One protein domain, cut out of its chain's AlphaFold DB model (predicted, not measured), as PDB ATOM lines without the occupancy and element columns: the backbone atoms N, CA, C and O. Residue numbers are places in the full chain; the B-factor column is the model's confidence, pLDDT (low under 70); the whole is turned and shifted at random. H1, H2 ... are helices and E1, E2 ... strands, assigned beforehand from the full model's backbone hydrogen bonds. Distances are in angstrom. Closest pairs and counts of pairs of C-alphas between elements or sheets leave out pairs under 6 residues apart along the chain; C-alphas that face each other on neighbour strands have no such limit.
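AT A GLANCE: This is residues 52 to 147 of the 147 residues of an uncharacterized protein of Candidatus Methanoperedenaceae archaeon GB37 (UniProt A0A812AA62). A small wall of three parallel strands has helices H3 and H4 over one face, with H5 on that same side. H1 and H2 lie beyond, away from the sheet, and at the far end from H2 residues 138 to 147 stick out as a tail. The printed part has 96 residues, with E1, H1, H2, H3, E2, H4, H5 and E3 along it, and the sheet order is E1, E2, E3. The class is mostly helix. The whole is only just loose, close to compact, with a radius of gyration of the C-alphas of 15.3 A and spans of 46 by 35 by 21 A.

IN THESE COORDINATES: Find C-alpha 59 at (-30.389, 1.223, -15.613), where E1, residues 59 to 62, begins. H1 is residues 67 to 74 and H2 residues 80 to 88, 13.4 A long. H3, residues 90 to 105, is the longest helix at 22.2 A; look for its first C-alpha at (-22.168, -9.732, -37.964). E2 is residues 108 to 111, H4 residues 114 to 124, 15.1 A long, and H5 residues 126 to 131. E3, residues 132 to 134, ends at C-alpha 134 at (-18.537, 3.987, -11.407).

HOW THE PARTS SIT: Start at the sheet: E1 and E2 are parallel at 19 degrees, with N 62 and O 110 2.8 A apart, within hydrogen-bond range. E2 and E3 are parallel at 39 degrees, with N 133 and O 109 at 2.8 A. Two strand-helix-strand units, parallel neighbour strands with helices between, are E1, H1 H2 H3, E2 and E2, H4 H5, E3; the second crossover is right-handed. H3 and H4 on one face make two layers, helices over a sheet, at heights over the sheet of 12.4 A and 9.9 A. H5 is on the same face. H4 and H5 touch at a steep tilt of 48 degrees, opposite ways, closest at C-alphas 121 and 129, 4.9 A. Farther out, H1 touches residues 95 to 99 of H3, closest at C-alphas 67 and 96, 6.7 A. H1 and H4 only just touch, with 3 pairs of C-alphas within 8 A, closest at 69 and 119, 6.2 A. H2 touches no helix; it is close to but not clearly touching H1, with C-alphas 74 and 83 at 7.3 A. Every O i to N i+4 pair is within hydrogen-bond range in H1, H3 and H4, against 3 of 5 in H2 and 1 of 2 in H5.

THE WHOLE: The C-alphas of Phe 88 and Ser 147, the two farthest apart, are 47.6 A from each other. Residues 76 to 81, of which 80 and 81 belong to H2, and residues 138 to 147 stand free; the body without them spans 34 by 25 by 24 A. The printed part has no cut, and its links between named elements are tight. The mean pLDDT of the printed part is 93.7, and residue 147, the chain's last, is the one under 70.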
ATOM      1  N   GLU A  52     -27.052  -6.766 -19.346       90.88
ATOM      2  CA  GLU A  52     -26.876  -7.104 -20.748       90.88
ATOM      3  C   GLU A  52     -27.298  -5.917 -21.622       90.88
ATOM      4  O   GLU A  52     -28.108  -5.070 -21.224       90.88
ATOM      5  N   ARG A  53     -26.784  -5.855 -22.850       92.81
ATOM      6  CA  ARG A  53     -27.141  -4.792 -23.800       92.81
ATOM      7  C   ARG A  53     -28.540  -5.054 -24.378       92.81
ATOM      8  O   ARG A  53     -28.694  -5.865 -25.288       92.81
ATOM      9  N   THR A  54     -29.558  -4.356 -23.873       92.81
ATOM     10  CA  THR A  54     -30.960  -4.488 -24.321       92.81
ATOM     11  C   THR A  54     -31.576  -3.154 -24.765       92.81
ATOM     12  O   THR A  54     -30.913  -2.113 -24.769       92.81
ATOM     13  N   TYR A  55     -32.840  -3.178 -25.209       93.69
ATOM     14  CA  TYR A  55     -33.516  -2.004 -25.781       93.69
ATOM     15  C   TYR A  55     -34.301  -1.142 -24.792       93.69
ATOM     16  O   TYR A  55     -34.663  -0.031 -25.174       93.69
ATOM     17  N   SER A  56     -34.626  -1.650 -23.601       91.62
ATOM     18  CA  SER A  56     -35.752  -1.148 -22.793       91.62
ATOM     19  C   SER A  56     -35.477  -1.140 -21.283       91.62
ATOM     20  O   SER A  56     -36.383  -1.378 -20.496       91.62
ATOM     21  N   GLN A  57     -34.233  -0.887 -20.875       92.75
ATOM     22  CA  GLN A  57     -33.839  -0.754 -19.467       92.75
ATOM     23  C   GLN A  57     -33.726   0.709 -19.023       92.75
ATOM     24  O   GLN A  57     -33.303   1.566 -19.803       92.75
ATOM     25  N   ASP A  58     -34.018   0.975 -17.750       93.88
ATOM     26  CA  ASP A  58     -33.765   2.265 -17.102       93.88
ATOM     27  C   ASP A  58     -32.305   2.388 -16.662       93.88
ATOM     28  O   ASP A  58     -31.675   3.435 -16.850       93.88
ATOM     29  N   ILE A  59     -31.766   1.305 -16.096       94.62
ATOM     30  CA  ILE A  59     -30.389   1.223 -15.613       94.62
ATOM     31  C   ILE A  59     -29.660   0.129 -16.383       94.62
ATOM     32  O   ILE A  59     -30.095  -1.022 -16.422       94.62
ATOM     33  N   TYR A  60     -28.521   0.480 -16.973       95.44
ATOM     34  CA  TYR A  60     -27.636  -0.478 -17.629       95.44
ATOM     35  C   TYR A  60     -26.326  -0.621 -16.860       95.44
ATOM     36  O   TYR A  60     -25.567   0.338 -16.745       95.44
ATOM     37  N   ARG A  61     -26.032  -1.821 -16.359       94.81
ATOM     38  CA  ARG A  61     -24.729  -2.160 -15.788       94.81
ATOM     39  C   ARG A  61     -23.839  -2.770 -16.866       94.81
ATOM     40  O   ARG A  61     -24.022  -3.919 -17.259       94.81
ATOM     41  N   ALA A  62     -22.861  -1.993 -17.318       94.31
ATOM     42  CA  ALA A  62     -21.915  -2.362 -18.361       94.31
ATOM     43  C   ALA A  62     -20.835  -3.316 -17.824       94.31
ATOM     44  O   ALA A  62     -19.712  -2.906 -17.540       94.31
ATOM     45  N   SER A  63     -21.198  -4.590 -17.667       87.50
ATOM     46  CA  SER A  63     -20.316  -5.625 -17.109       87.50
ATOM     47  C   SER A  63     -19.210  -6.055 -18.080       87.50
ATOM     48  O   SER A  63     -18.098  -6.334 -17.650       87.50
ATOM     49  N   ASP A  64     -19.500  -6.048 -19.383       88.56
ATOM     50  CA  ASP A  64     -18.566  -6.473 -20.439       88.56
ATOM     51  C   ASP A  64     -17.615  -5.353 -20.905       88.56
ATOM     52  O   ASP A  64     -16.890  -5.514 -21.888       88.56
ATOM     53  N   GLY A  65     -17.675  -4.179 -20.270       91.88
ATOM     54  CA  GLY A  65     -16.950  -2.987 -20.706       91.88
ATOM     55  C   GLY A  65     -17.431  -2.420 -22.049       91.88
ATOM     56  O   GLY A  65     -18.516  -2.735 -22.553       91.88
ATOM     57  N   CYS A  66     -16.626  -1.523 -22.626       96.81
ATOM     58  CA  CYS A  66     -16.911  -0.906 -23.922       96.81
ATOM     59  C   CYS A  66     -16.393  -1.768 -25.081       96.81
ATOM     60  O   CYS A  66     -15.187  -1.852 -25.325       96.81
ATOM     61  N   HIS A  67     -17.308  -2.340 -25.866       97.38
ATOM     62  CA  HIS A  67     -16.956  -3.202 -26.996       97.38
ATOM     63  C   HIS A  67     -16.197  -2.443 -28.086       97.38
ATOM     64  O   HIS A  67     -15.268  -2.967 -28.700       97.38
ATOM     65  N   LYS A  68     -16.539  -1.167 -28.306       96.69
ATOM     66  CA  LYS A  68     -15.796  -0.320 -29.249       96.69
ATOM     67  C   LYS A  68     -14.341  -0.091 -28.811       96.69
ATOM     68  O   LYS A  68     -13.461  -0.095 -29.672       96.69
ATOM     69  N   LYS A  69     -14.074   0.024 -27.501       96.88
ATOM     70  CA  LYS A  69     -12.702   0.087 -26.962       96.88
ATOM     71  C   LYS A  69     -11.963  -1.230 -27.154       96.88
ATOM     72  O   LYS A  69     -10.808  -1.215 -27.566       96.88
ATOM     73  N   TRP A  70     -12.635  -2.352 -26.918       95.69
ATOM     74  CA  TRP A  70     -12.061  -3.677 -27.149       95.69
ATOM     75  C   TRP A  70     -11.639  -3.869 -28.615       95.69
ATOM     76  O   TRP A  70     -10.516  -4.294 -28.882       95.69
ATOM     77  N   LEU A  71     -12.482  -3.468 -29.575       95.75
ATOM     78  CA  LEU A  71     -12.138  -3.497 -31.004       95.75
ATOM     79  C   LEU A  71     -10.975  -2.561 -31.361       95.75
ATOM     80  O   LEU A  71     -10.195  -2.882 -32.251       95.75
ATOM     81  N   GLU A  72     -10.860  -1.405 -30.704       94.81
ATOM     82  CA  GLU A  72      -9.717  -0.504 -30.880       94.81
ATOM     83  C   GLU A  72      -8.420  -1.156 -30.380       94.81
ATOM     84  O   GLU A  72      -7.437  -1.187 -31.113       94.81
ATOM     85  N   GLN A  73      -8.433  -1.738 -29.178       94.00
ATOM     86  CA  GLN A  73      -7.270  -2.409 -28.583       94.00
ATOM     87  C   GLN A  73      -6.824  -3.626 -29.395       94.00
ATOM     88  O   GLN A  73      -5.632  -3.849 -29.587       94.00
ATOM     89  N   ARG A  74      -7.783  -4.381 -29.939       93.56
ATOM     90  CA  ARG A  74      -7.523  -5.531 -30.809       93.56
ATOM     91  C   ARG A  74      -6.668  -5.187 -32.028       93.56
ATOM     92  O   ARG A  74      -5.887  -6.033 -32.446       93.56
ATOM     93  N   LYS A  75      -6.743  -3.956 -32.551       91.19
ATOM     94  CA  LYS A  75      -5.931  -3.515 -33.702       91.19
ATOM     95  C   LYS A  75      -4.429  -3.500 -33.446       91.19
ATOM     96  O   LYS A  75      -3.668  -3.569 -34.400       91.19
ATOM     97  N   PHE A  76      -4.017  -3.398 -32.186       91.56
ATOM     98  CA  PHE A  76      -2.604  -3.409 -31.804       91.56
ATOM     99  C   PHE A  76      -2.059  -4.826 -31.586       91.56
ATOM    100  O   PHE A  76      -0.853  -4.998 -31.471       91.56
ATOM    101  N   ILE A  77      -2.941  -5.828 -31.503       92.12
ATOM    102  CA  ILE A  77      -2.593  -7.217 -31.172       92.12
ATOM    103  C   ILE A  77      -2.778  -8.127 -32.391       92.12
ATOM    104  O   ILE A  77      -1.958  -9.001 -32.652       92.12
ATOM    105  N   ASP A  78      -3.873  -7.949 -33.127       92.25
ATOM    106  CA  ASP A  78      -4.245  -8.796 -34.256       92.25
ATOM    107  C   ASP A  78      -3.753  -8.215 -35.594       92.25
ATOM    108  O   ASP A  78      -3.717  -7.004 -35.800       92.25
ATOM    109  N   GLY A  79      -3.439  -9.092 -36.555       90.31
ATOM    110  CA  GLY A  79      -3.016  -8.682 -37.899       90.31
ATOM    111  C   GLY A  79      -4.086  -7.902 -38.679       90.31
ATOM    112  O   GLY A  79      -5.290  -8.012 -38.422       90.31
ATOM    113  N   TYR A  80      -3.651  -7.143 -39.692       87.50
ATOM    114  CA  TYR A  80      -4.504  -6.228 -40.467       87.50
ATOM    115  C   TYR A  80      -5.763  -6.894 -41.049       87.50
ATOM    116  O   TYR A  80      -6.870  -6.385 -40.870       87.50
ATOM    117  N   LEU A  81      -5.621  -8.064 -41.683       90.31
ATOM    118  CA  LEU A  81      -6.748  -8.795 -42.284       90.31
ATOM    119  C   LEU A  81      -7.791  -9.227 -41.242       90.31
ATOM    120  O   LEU A  81      -8.994  -9.147 -41.489       90.31
ATOM    121  N   LYS A  82      -7.343  -9.629 -40.049       89.88
ATOM    122  CA  LYS A  82      -8.231 -10.002 -38.941       89.88
ATOM    123  C   LYS A  82      -8.961  -8.781 -38.385       89.88
ATOM    124  O   LYS A  82     -10.160  -8.834 -38.134       89.88
ATOM    125  N   CYS A  83      -8.278  -7.648 -38.285       90.06
ATOM    126  CA  CYS A  83      -8.913  -6.392 -37.896       90.06
ATOM    127  C   CYS A  83      -9.940  -5.905 -38.927       90.06
ATOM    128  O   CYS A  83     -10.980  -5.353 -38.557       90.06
ATOM    129  N   LEU A  84      -9.672  -6.125 -40.216       88.75
ATOM    130  CA  LEU A  84     -10.609  -5.820 -41.291       88.75
ATOM    131  C   LEU A  84     -11.849  -6.717 -41.211       88.75
ATOM    132  O   LEU A  84     -12.965  -6.210 -41.333       88.75
ATOM    133  N   SER A  85     -11.681  -8.011 -40.913       91.81
ATOM    134  CA  SER A  85     -12.810  -8.935 -40.760       91.81
ATOM    135  C   SER A  85     -13.755  -8.513 -39.633       91.81
ATOM    136  O   SER A  85     -14.971  -8.649 -39.774       91.81
ATOM    137  N   PHE A  86     -13.247  -7.893 -38.559       91.94
ATOM    138  CA  PHE A  86     -14.102  -7.402 -37.476       91.94
ATOM    139  C   PHE A  86     -15.128  -6.357 -37.922       91.94
ATOM    140  O   PHE A  86     -16.190  -6.252 -37.310       91.94
ATOM    141  N   ARG A  87     -14.838  -5.598 -38.987       89.31
ATOM    142  CA  ARG A  87     -15.754  -4.585 -39.535       89.31
ATOM    143  C   ARG A  87     -16.947  -5.202 -40.260       89.31
ATOM    144  O   ARG A  87     -17.992  -4.567 -40.324       89.31
ATOM    145  N   PHE A  88     -16.786  -6.413 -40.786       91.56
ATOM    146  CA  PHE A  88     -17.812  -7.121 -41.552       91.56
ATOM    147  C   PHE A  88     -18.441  -8.277 -40.773       91.56
ATOM    148  O   PHE A  88     -19.466  -8.809 -41.186       91.56
ATOM    149  N   ASN A  89     -17.861  -8.658 -39.632       93.56
ATOM    150  CA  ASN A  89     -18.379  -9.737 -38.806       93.56
ATOM    151  C   ASN A  89     -19.731  -9.337 -38.166       93.56
ATOM    152  O   ASN A  89     -19.761  -8.425 -37.326       93.56
ATOM    153  N   PRO A  90     -20.837 -10.045 -38.483       93.31
ATOM    154  CA  PRO A  90     -22.168  -9.732 -37.964       93.31
ATOM    155  C   PRO A  90     -22.237  -9.687 -36.437       93.31
ATOM    156  O   PRO A  90     -22.951  -8.859 -35.876       93.31
ATOM    157  N   HIS A  91     -21.461 -10.524 -35.748       93.06
ATOM    158  CA  HIS A  91     -21.420 -10.553 -34.289       93.06
ATOM    159  C   HIS A  91     -20.994  -9.198 -33.705       93.06
ATOM    160  O   HIS A  91     -21.673  -8.646 -32.838       93.06
ATOM    161  N   HIS A  92     -19.912  -8.603 -34.217       95.31
ATOM    162  CA  HIS A  92     -19.438  -7.308 -33.725       95.31
ATOM    163  C   HIS A  92     -20.385  -6.172 -34.090       95.31
ATOM    164  O   HIS A  92     -20.601  -5.277 -33.274       95.31
ATOM    165  N   LEU A  93     -20.989  -6.223 -35.278       95.50
ATOM    166  CA  LEU A  93     -21.993  -5.245 -35.692       95.50
ATOM    167  C   LEU A  93     -23.206  -5.259 -34.754       95.50
ATOM    168  O   LEU A  93     -23.667  -4.199 -34.327       95.50
ATOM    169  N   ILE A  94     -23.675  -6.448 -34.369       95.62
ATOM    170  CA  ILE A  94     -24.799  -6.618 -33.442       95.62
ATOM    171  C   ILE A  94     -24.443  -6.107 -32.048       95.62
ATOM    172  O   ILE A  94     -25.214  -5.331 -31.480       95.62
ATOM    173  N   ILE A  95     -23.269  -6.458 -31.513       95.44
ATOM    174  CA  ILE A  95     -22.842  -5.958 -30.199       95.44
ATOM    175  C   ILE A  95     -22.711  -4.432 -30.213       95.44
ATOM    176  O   ILE A  95     -23.223  -3.776 -29.310       95.44
ATOM    177  N   LEU A  96     -22.091  -3.841 -31.241       97.06
ATOM    178  CA  LEU A  96     -21.954  -2.384 -31.361       97.06
ATOM    179  C   LEU A  96     -23.313  -1.682 -31.461       97.06
ATOM    180  O   LEU A  96     -23.510  -0.613 -30.872       97.06
ATOM    181  N   PHE A  97     -24.254  -2.276 -32.196       97.19
ATOM    182  CA  PHE A  97     -25.620  -1.778 -32.297       97.19
ATOM    183  C   PHE A  97     -26.329  -1.808 -30.939       97.19
ATOM    184  O   PHE A  97     -26.867  -0.784 -30.506       97.19
ATOM    185  N   LEU A  98     -26.297  -2.954 -30.254       96.69
ATOM    186  CA  LEU A  98     -26.911  -3.126 -28.939       96.69
ATOM    187  C   LEU A  98     -26.247  -2.234 -27.888       96.69
ATOM    188  O   LEU A  98     -26.954  -1.624 -27.097       96.69
ATOM    189  N   GLU A  99     -24.923  -2.073 -27.919       97.69
ATOM    190  CA  GLU A  99     -24.174  -1.172 -27.033       97.69
ATOM    191  C   GLU A  99     -24.653   0.267 -27.208       97.69
ATOM    192  O   GLU A  99     -25.092   0.905 -26.252       97.69
ATOM    193  N   LYS A 100     -24.673   0.762 -28.451       97.56
ATOM    194  CA  LYS A 100     -25.147   2.119 -28.748       97.56
ATOM    195  C   LYS A 100     -26.597   2.318 -28.307       97.56
ATOM    196  O   LYS A 100     -26.933   3.386 -27.797       97.56
ATOM    197  N   LYS A 101     -27.465   1.326 -28.527       97.69
ATOM    198  CA  LYS A 101     -28.873   1.391 -28.111       97.69
ATOM    199  C   LYS A 101     -29.009   1.386 -26.594       97.69
ATOM    200  O   LYS A 101     -29.686   2.263 -26.069       97.69
ATOM    201  N   ALA A 102     -28.320   0.485 -25.902       96.88
ATOM    202  CA  ALA A 102     -28.392   0.373 -24.456       96.88
ATOM    203  C   ALA A 102     -27.913   1.654 -23.760       96.88
ATOM    204  O   ALA A 102     -28.612   2.179 -22.896       96.88
ATOM    205  N   LEU A 103     -26.781   2.219 -24.194       97.56
ATOM    206  CA  LEU A 103     -26.258   3.479 -23.653       97.56
ATOM    207  C   LEU A 103     -27.237   4.646 -23.862       97.56
ATOM    208  O   LEU A 103     -27.433   5.472 -22.972       97.56
ATOM    209  N   LYS A 104     -27.878   4.717 -25.035       97.19
ATOM    210  CA  LYS A 104     -28.827   5.791 -25.348       97.19
ATOM    211  C   LYS A 104     -30.123   5.684 -24.551       97.19
ATOM    212  O   LYS A 104     -30.542   6.700 -23.998       97.19
ATOM    213  N   THR A 105     -30.732   4.498 -24.490       96.38
ATOM    214  CA  THR A 105     -32.022   4.305 -23.810       96.38
ATOM    215  C   THR A 105     -31.909   4.459 -22.296       96.38
ATOM    216  O   THR A 105     -32.817   5.002 -21.674       96.38
ATOM    217  N   SER A 106     -30.800   4.019 -21.698       96.94
ATOM    218  CA  SER A 106     -30.670   4.014 -20.238       96.94
ATOM    219  C   SER A 106     -30.627   5.436 -19.674       96.94
ATOM    220  O   SER A 106     -29.980   6.333 -20.231       96.94
ATOM    221  N   LYS A 107     -31.289   5.634 -18.534       96.81
ATOM    222  CA  LYS A 107     -31.250   6.869 -17.736       96.81
ATOM    223  C   LYS A 107     -29.977   6.929 -16.891       96.81
ATOM    224  O   LYS A 107     -29.380   7.994 -16.743       96.81
ATOM    225  N   LYS A 108     -29.539   5.778 -16.373       97.44
ATOM    226  CA  LYS A 108     -28.289   5.614 -15.619       97.44
ATOM    227  C   LYS A 108     -27.485   4.446 -16.170       97.44
ATOM    228  O   LYS A 108     -28.039   3.434 -16.591       97.44
ATOM    229  N   ILE A 109     -26.167   4.596 -16.162       97.88
ATOM    230  CA  ILE A 109     -25.231   3.565 -16.600       97.88
ATOM    231  C   ILE A 109     -24.273   3.293 -15.446       97.88
ATOM    232  O   ILE A 109     -23.684   4.223 -14.902       97.88
ATOM    233  N   ILE A 110     -24.113   2.033 -15.066       97.12
ATOM    234  CA  ILE A 110     -23.148   1.607 -14.055       97.12
ATOM    235  C   ILE A 110     -21.949   1.003 -14.779       97.12
ATOM    236  O   ILE A 110     -22.089   0.030 -15.517       97.12
ATOM    237  N   THR A 111     -20.775   1.582 -14.572       97.19
ATOM    238  CA  THR A 111     -19.494   1.112 -15.123       97.19
ATOM    239  C   THR A 111     -18.636   0.506 -14.023       97.19
ATOM    240  O   THR A 111     -18.632   1.025 -12.909       97.19
ATOM    241  N   LEU A 112     -17.873  -0.542 -14.336       94.06
ATOM    242  CA  LEU A 112     -17.023  -1.231 -13.355       94.06
ATOM    243  C   LEU A 112     -15.702  -0.522 -13.075       94.06
ATOM    244  O   LEU A 112     -15.038  -0.813 -12.085       94.06
ATOM    245  N   SER A 113     -15.312   0.404 -13.945       95.06
ATOM    246  CA  SER A 113     -14.042   1.103 -13.850       95.06
ATOM    247  C   SER A 113     -14.140   2.526 -14.396       95.06
ATOM    248  O   SER A 113     -14.992   2.851 -15.230       95.06
ATOM    249  N   GLN A 114     -13.207   3.383 -13.974       96.69
ATOM    250  CA  GLN A 114     -13.015   4.691 -14.607       96.69
ATOM    251  C   GLN A 114     -12.589   4.555 -16.074       96.69
ATOM    252  O   GLN A 114     -12.913   5.418 -16.887       96.69
ATOM    253  N   MET A 115     -11.891   3.472 -16.424       96.12
ATOM    254  CA  MET A 115     -11.485   3.186 -17.798       96.12
ATOM    255  C   MET A 115     -12.706   3.021 -18.712       96.12
ATOM    256  O   MET A 115     -12.757   3.659 -19.761       96.12
ATOM    257  N   ASP A 116     -13.715   2.251 -18.296       95.88
ATOM    258  CA  ASP A 116     -14.940   2.060 -19.083       95.88
ATOM    259  C   ASP A 116     -15.724   3.363 -19.235       95.88
ATOM    260  O   ASP A 116     -16.178   3.697 -20.331       95.88
ATOM    261  N   LYS A 117     -15.836   4.150 -18.155       97.56
ATOM    262  CA  LYS A 117     -16.479   5.469 -18.212       97.56
ATOM    263  C   LYS A 117     -15.779   6.394 -19.211       97.56
ATOM    264  O   LYS A 117     -16.453   7.043 -20.012       97.56
ATOM    265  N   ARG A 118     -14.440   6.433 -19.205       98.12
ATOM    266  CA  ARG A 118     -13.650   7.202 -20.181       98.12
ATOM    267  C   ARG A 118     -13.840   6.671 -21.599       98.12
ATOM    268  O   ARG A 118     -14.045   7.467 -22.506       98.12
ATOM    269  N   ALA A 119     -13.846   5.354 -21.793       98.12
ATOM    270  CA  ALA A 119     -14.095   4.754 -23.100       98.12
ATOM    271  C   ALA A 119     -15.472   5.154 -23.653       98.12
ATOM    272  O   ALA A 119     -15.578   5.581 -24.804       98.12
ATOM    273  N   PHE A 120     -16.524   5.101 -22.831       98.06
ATOM    274  CA  PHE A 120     -17.847   5.555 -23.254       98.06
ATOM    275  C   PHE A 120     -17.884   7.050 -23.575       98.06
ATOM    276  O   PHE A 120     -18.476   7.420 -24.589       98.06
ATOM    277  N   LYS A 121     -17.194   7.892 -22.796       98.31
ATOM    278  CA  LYS A 121     -17.015   9.317 -23.115       98.31
ATOM    279  C   LYS A 121     -16.375   9.507 -24.491       98.31
ATOM    280  O   LYS A 121     -16.944  10.195 -25.333       98.31
ATOM    281  N   THR A 122     -15.243   8.853 -24.747       98.25
ATOM    282  CA  THR A 122     -14.504   8.962 -26.014       98.25
ATOM    283  C   THR A 122     -15.336   8.509 -27.213       98.25
ATOM    284  O   THR A 122     -15.324   9.156 -28.257       98.25
ATOM    285  N   PHE A 123     -16.070   7.402 -27.091       98.19
ATOM    286  CA  PHE A 123     -16.727   6.780 -28.242       98.19
ATOM    287  C   PHE A 123     -18.184   7.167 -28.468       98.19
ATOM    288  O   PHE A 123     -18.673   6.990 -29.591       98.19
ATOM    289  N   TYR A 124     -18.870   7.631 -27.423       97.94
ATOM    290  CA  TYR A 124     -20.304   7.929 -27.434       97.94
ATOM    291  C   TYR A 124     -20.642   9.349 -26.950       97.94
ATOM    292  O   TYR A 124     -21.795   9.756 -27.089       97.94
ATOM    293  N   GLY A 125     -19.660  10.110 -26.456       97.94
ATOM    294  CA  GLY A 125     -19.783  11.527 -26.113       97.94
ATOM    295  C   GLY A 125     -20.057  11.813 -24.633       97.94
ATOM    296  O   GLY A 125     -20.346  10.918 -23.832       97.94
ATOM    297  N   GLU A 126     -19.988  13.099 -24.281       98.00
ATOM    298  CA  GLU A 126     -20.114  13.584 -22.898       98.00
ATOM    299  C   GLU A 126     -21.474  13.256 -22.275       98.00
ATOM    300  O   GLU A 126     -21.555  12.878 -21.110       98.00
ATOM    301  N   GLU A 127     -22.544  13.331 -23.065       97.75
ATOM    302  CA  GLU A 127     -23.907  13.066 -22.596       97.75
ATOM    303  C   GLU A 127     -24.081  11.635 -22.077       97.75
ATOM    304  O   GLU A 127     -24.771  11.406 -21.083       97.75
ATOM    305  N   ILE A 128     -23.405  10.657 -22.689       98.06
ATOM    306  CA  ILE A 128     -23.380   9.286 -22.165       98.06
ATOM    307  C   ILE A 128     -22.523   9.214 -20.901       98.06
ATOM    308  O   ILE A 128     -22.933   8.597 -19.920       98.06
ATOM    309  N   ALA A 129     -21.373   9.886 -20.876       97.50
ATOM    310  CA  ALA A 129     -20.487   9.898 -19.713       97.50
ATOM    311  C   ALA A 129     -21.146  10.495 -18.455       97.50
ATOM    312  O   ALA A 129     -20.900  10.004 -17.351       97.50
ATOM    313  N   LYS A 130     -22.019  11.500 -18.614       98.12
ATOM    314  CA  LYS A 130     -22.825  12.092 -17.530       98.12
ATOM    315  C   LYS A 130     -23.815  11.097 -16.916       98.12
ATOM    316  O   LYS A 130     -24.095  11.166 -15.722       98.12
ATOM    317  N   LYS A 131     -24.313  10.136 -17.701       98.00
ATOM    318  CA  LYS A 131     -25.162   9.040 -17.206       98.00
ATOM    319  C   LYS A 131     -24.362   7.965 -16.458       98.00
ATOM    320  O   LYS A 131     -24.959   7.196 -15.701       98.00
ATOM    321  N   CYS A 132     -23.042   7.897 -16.663       98.00
ATOM    322  CA  CYS A 132     -22.168   6.868 -16.099       98.00
ATOM    323  C   CYS A 132     -21.773   7.147 -14.640       98.00
ATOM    324  O   CYS A 132     -21.131   8.155 -14.325       98.00
ATOM    325  N   THR A 133     -22.053   6.179 -13.771       97.81
ATOM    326  CA  THR A 133     -21.583   6.098 -12.383       97.81
ATOM    327  C   THR A 133     -20.653   4.897 -12.246       97.81
ATOM    328  O   THR A 133     -20.977   3.806 -12.712       97.81
ATOM    329  N   VAL A 134     -19.483   5.087 -11.634       96.94
ATOM    330  CA  VAL A 134     -18.537   3.987 -11.407       96.94
ATOM    331  C   VAL A 134     -18.920   3.261 -10.125       96.94
ATOM    332  O   VAL A 134     -19.022   3.888  -9.076       96.94
ATOM    333  N   CYS A 135     -19.133   1.953 -10.223       94.62
ATOM    334  CA  CYS A 135     -19.358   1.058  -9.095       94.62
ATOM    335  C   CYS A 135     -18.416  -0.132  -9.261       94.62
ATOM    336  O   CYS A 135     -18.611  -0.962 -10.153       94.62
ATOM    337  N   TYR A 136     -17.363  -0.166  -8.445       91.00
ATOM    338  CA  TYR A 136     -16.390  -1.251  -8.470       91.00
ATOM    339  C   TYR A 136     -17.036  -2.550  -7.988       91.00
ATOM    340  O   TYR A 136     -17.932  -2.541  -7.143       91.00
ATOM    341  N   ASN A 137     -16.586  -3.679  -8.536       86.00
ATOM    342  CA  ASN A 137     -17.026  -4.976  -8.040       86.00
ATOM    343  C   ASN A 137     -16.602  -5.139  -6.578       86.00
ATOM    344  O   ASN A 137     -15.453  -4.862  -6.232       86.00
ATOM    345  N   GLY A 138     -17.522  -5.621  -5.745       85.94
ATOM    346  CA  GLY A 138     -17.174  -6.074  -4.407       85.94
ATOM    347  C   GLY A 138     -16.238  -7.278  -4.493       85.94
ATOM    348  O   GLY A 138     -16.436  -8.166  -5.324       85.94
ATOM    349  N   VAL A 139     -15.228  -7.297  -3.633       88.25
ATOM    350  CA  VAL A 139     -14.345  -8.445  -3.417       88.25
ATOM    351  C   VAL A 139     -14.453  -8.869  -1.959       88.25
ATOM    352  O   VAL A 139     -14.760  -8.051  -1.092       88.25
ATOM    353  N   ASP A 140     -14.226 -10.150  -1.685       88.69
ATOM    354  CA  ASP A 140     -14.135 -10.631  -0.309       88.69
ATOM    355  C   ASP A 140     -12.860 -10.078   0.334       88.69
ATOM    356  O   ASP A 140     -11.759 -10.525   0.016       88.69
ATOM    357  N   LEU A 141     -13.017  -9.118   1.242       88.38
ATOM    358  CA  LEU A 141     -11.903  -8.449   1.911       88.38
ATOM    359  C   LEU A 141     -11.150  -9.363   2.886       88.38
ATOM    360  O   LEU A 141     -10.011  -9.065   3.217       88.38
ATOM    361  N   LYS A 142     -11.740 -10.483   3.333       88.94
ATOM    362  CA  LYS A 142     -11.027 -11.469   4.166       88.94
ATOM    363  C   LYS A 142     -10.055 -12.304   3.340       88.94
ATOM    364  O   LYS A 142      -9.018 -12.715   3.846       88.94
ATOM    365  N   ARG A 143     -10.397 -12.565   2.076       89.31
ATOM    366  CA  ARG A 143      -9.556 -13.317   1.133       89.31
ATOM    367  C   ARG A 143      -8.595 -12.413   0.363       89.31
ATOM    368  O   ARG A 143      -7.469 -12.813   0.095       89.31
ATOM    369  N   PHE A 144      -9.060 -11.231  -0.022       85.94
ATOM    370  CA  PHE A 144      -8.335 -10.243  -0.814       85.94
ATOM    371  C   PHE A 144      -8.156  -8.974   0.021       85.94
ATOM    372  O   PHE A 144      -8.826  -7.965  -0.201       85.94
ATOM    373  N   PHE A 145      -7.261  -9.046   1.002       81.38
ATOM    374  CA  PHE A 145      -6.781  -7.881   1.736       81.38
ATOM    375  C   PHE A 145      -5.442  -7.437   1.135       81.38
ATOM    376  O   PHE A 145      -4.597  -8.287   0.846       81.38
ATOM    377  N   PRO A 146      -5.227  -6.132   0.914       76.88
ATOM    378  CA  PRO A 146      -3.891  -5.630   0.649       76.88
ATOM    379  C   PRO A 146      -3.086  -5.763   1.948       76.88
ATOM    380  O   PRO A 146      -3.373  -5.071   2.923       76.88
ATOM    381  N   SER A 147      -2.155  -6.717   1.983       64.62
ATOM    382  CA  SER A 147      -1.077  -6.778   2.978       64.62
ATOM    383  C   SER A 147      -0.076  -5.654   2.762       64.62
ATOM    384  O   SER A 147       0.232  -5.412   1.570       64.62
TER     385      SER A 147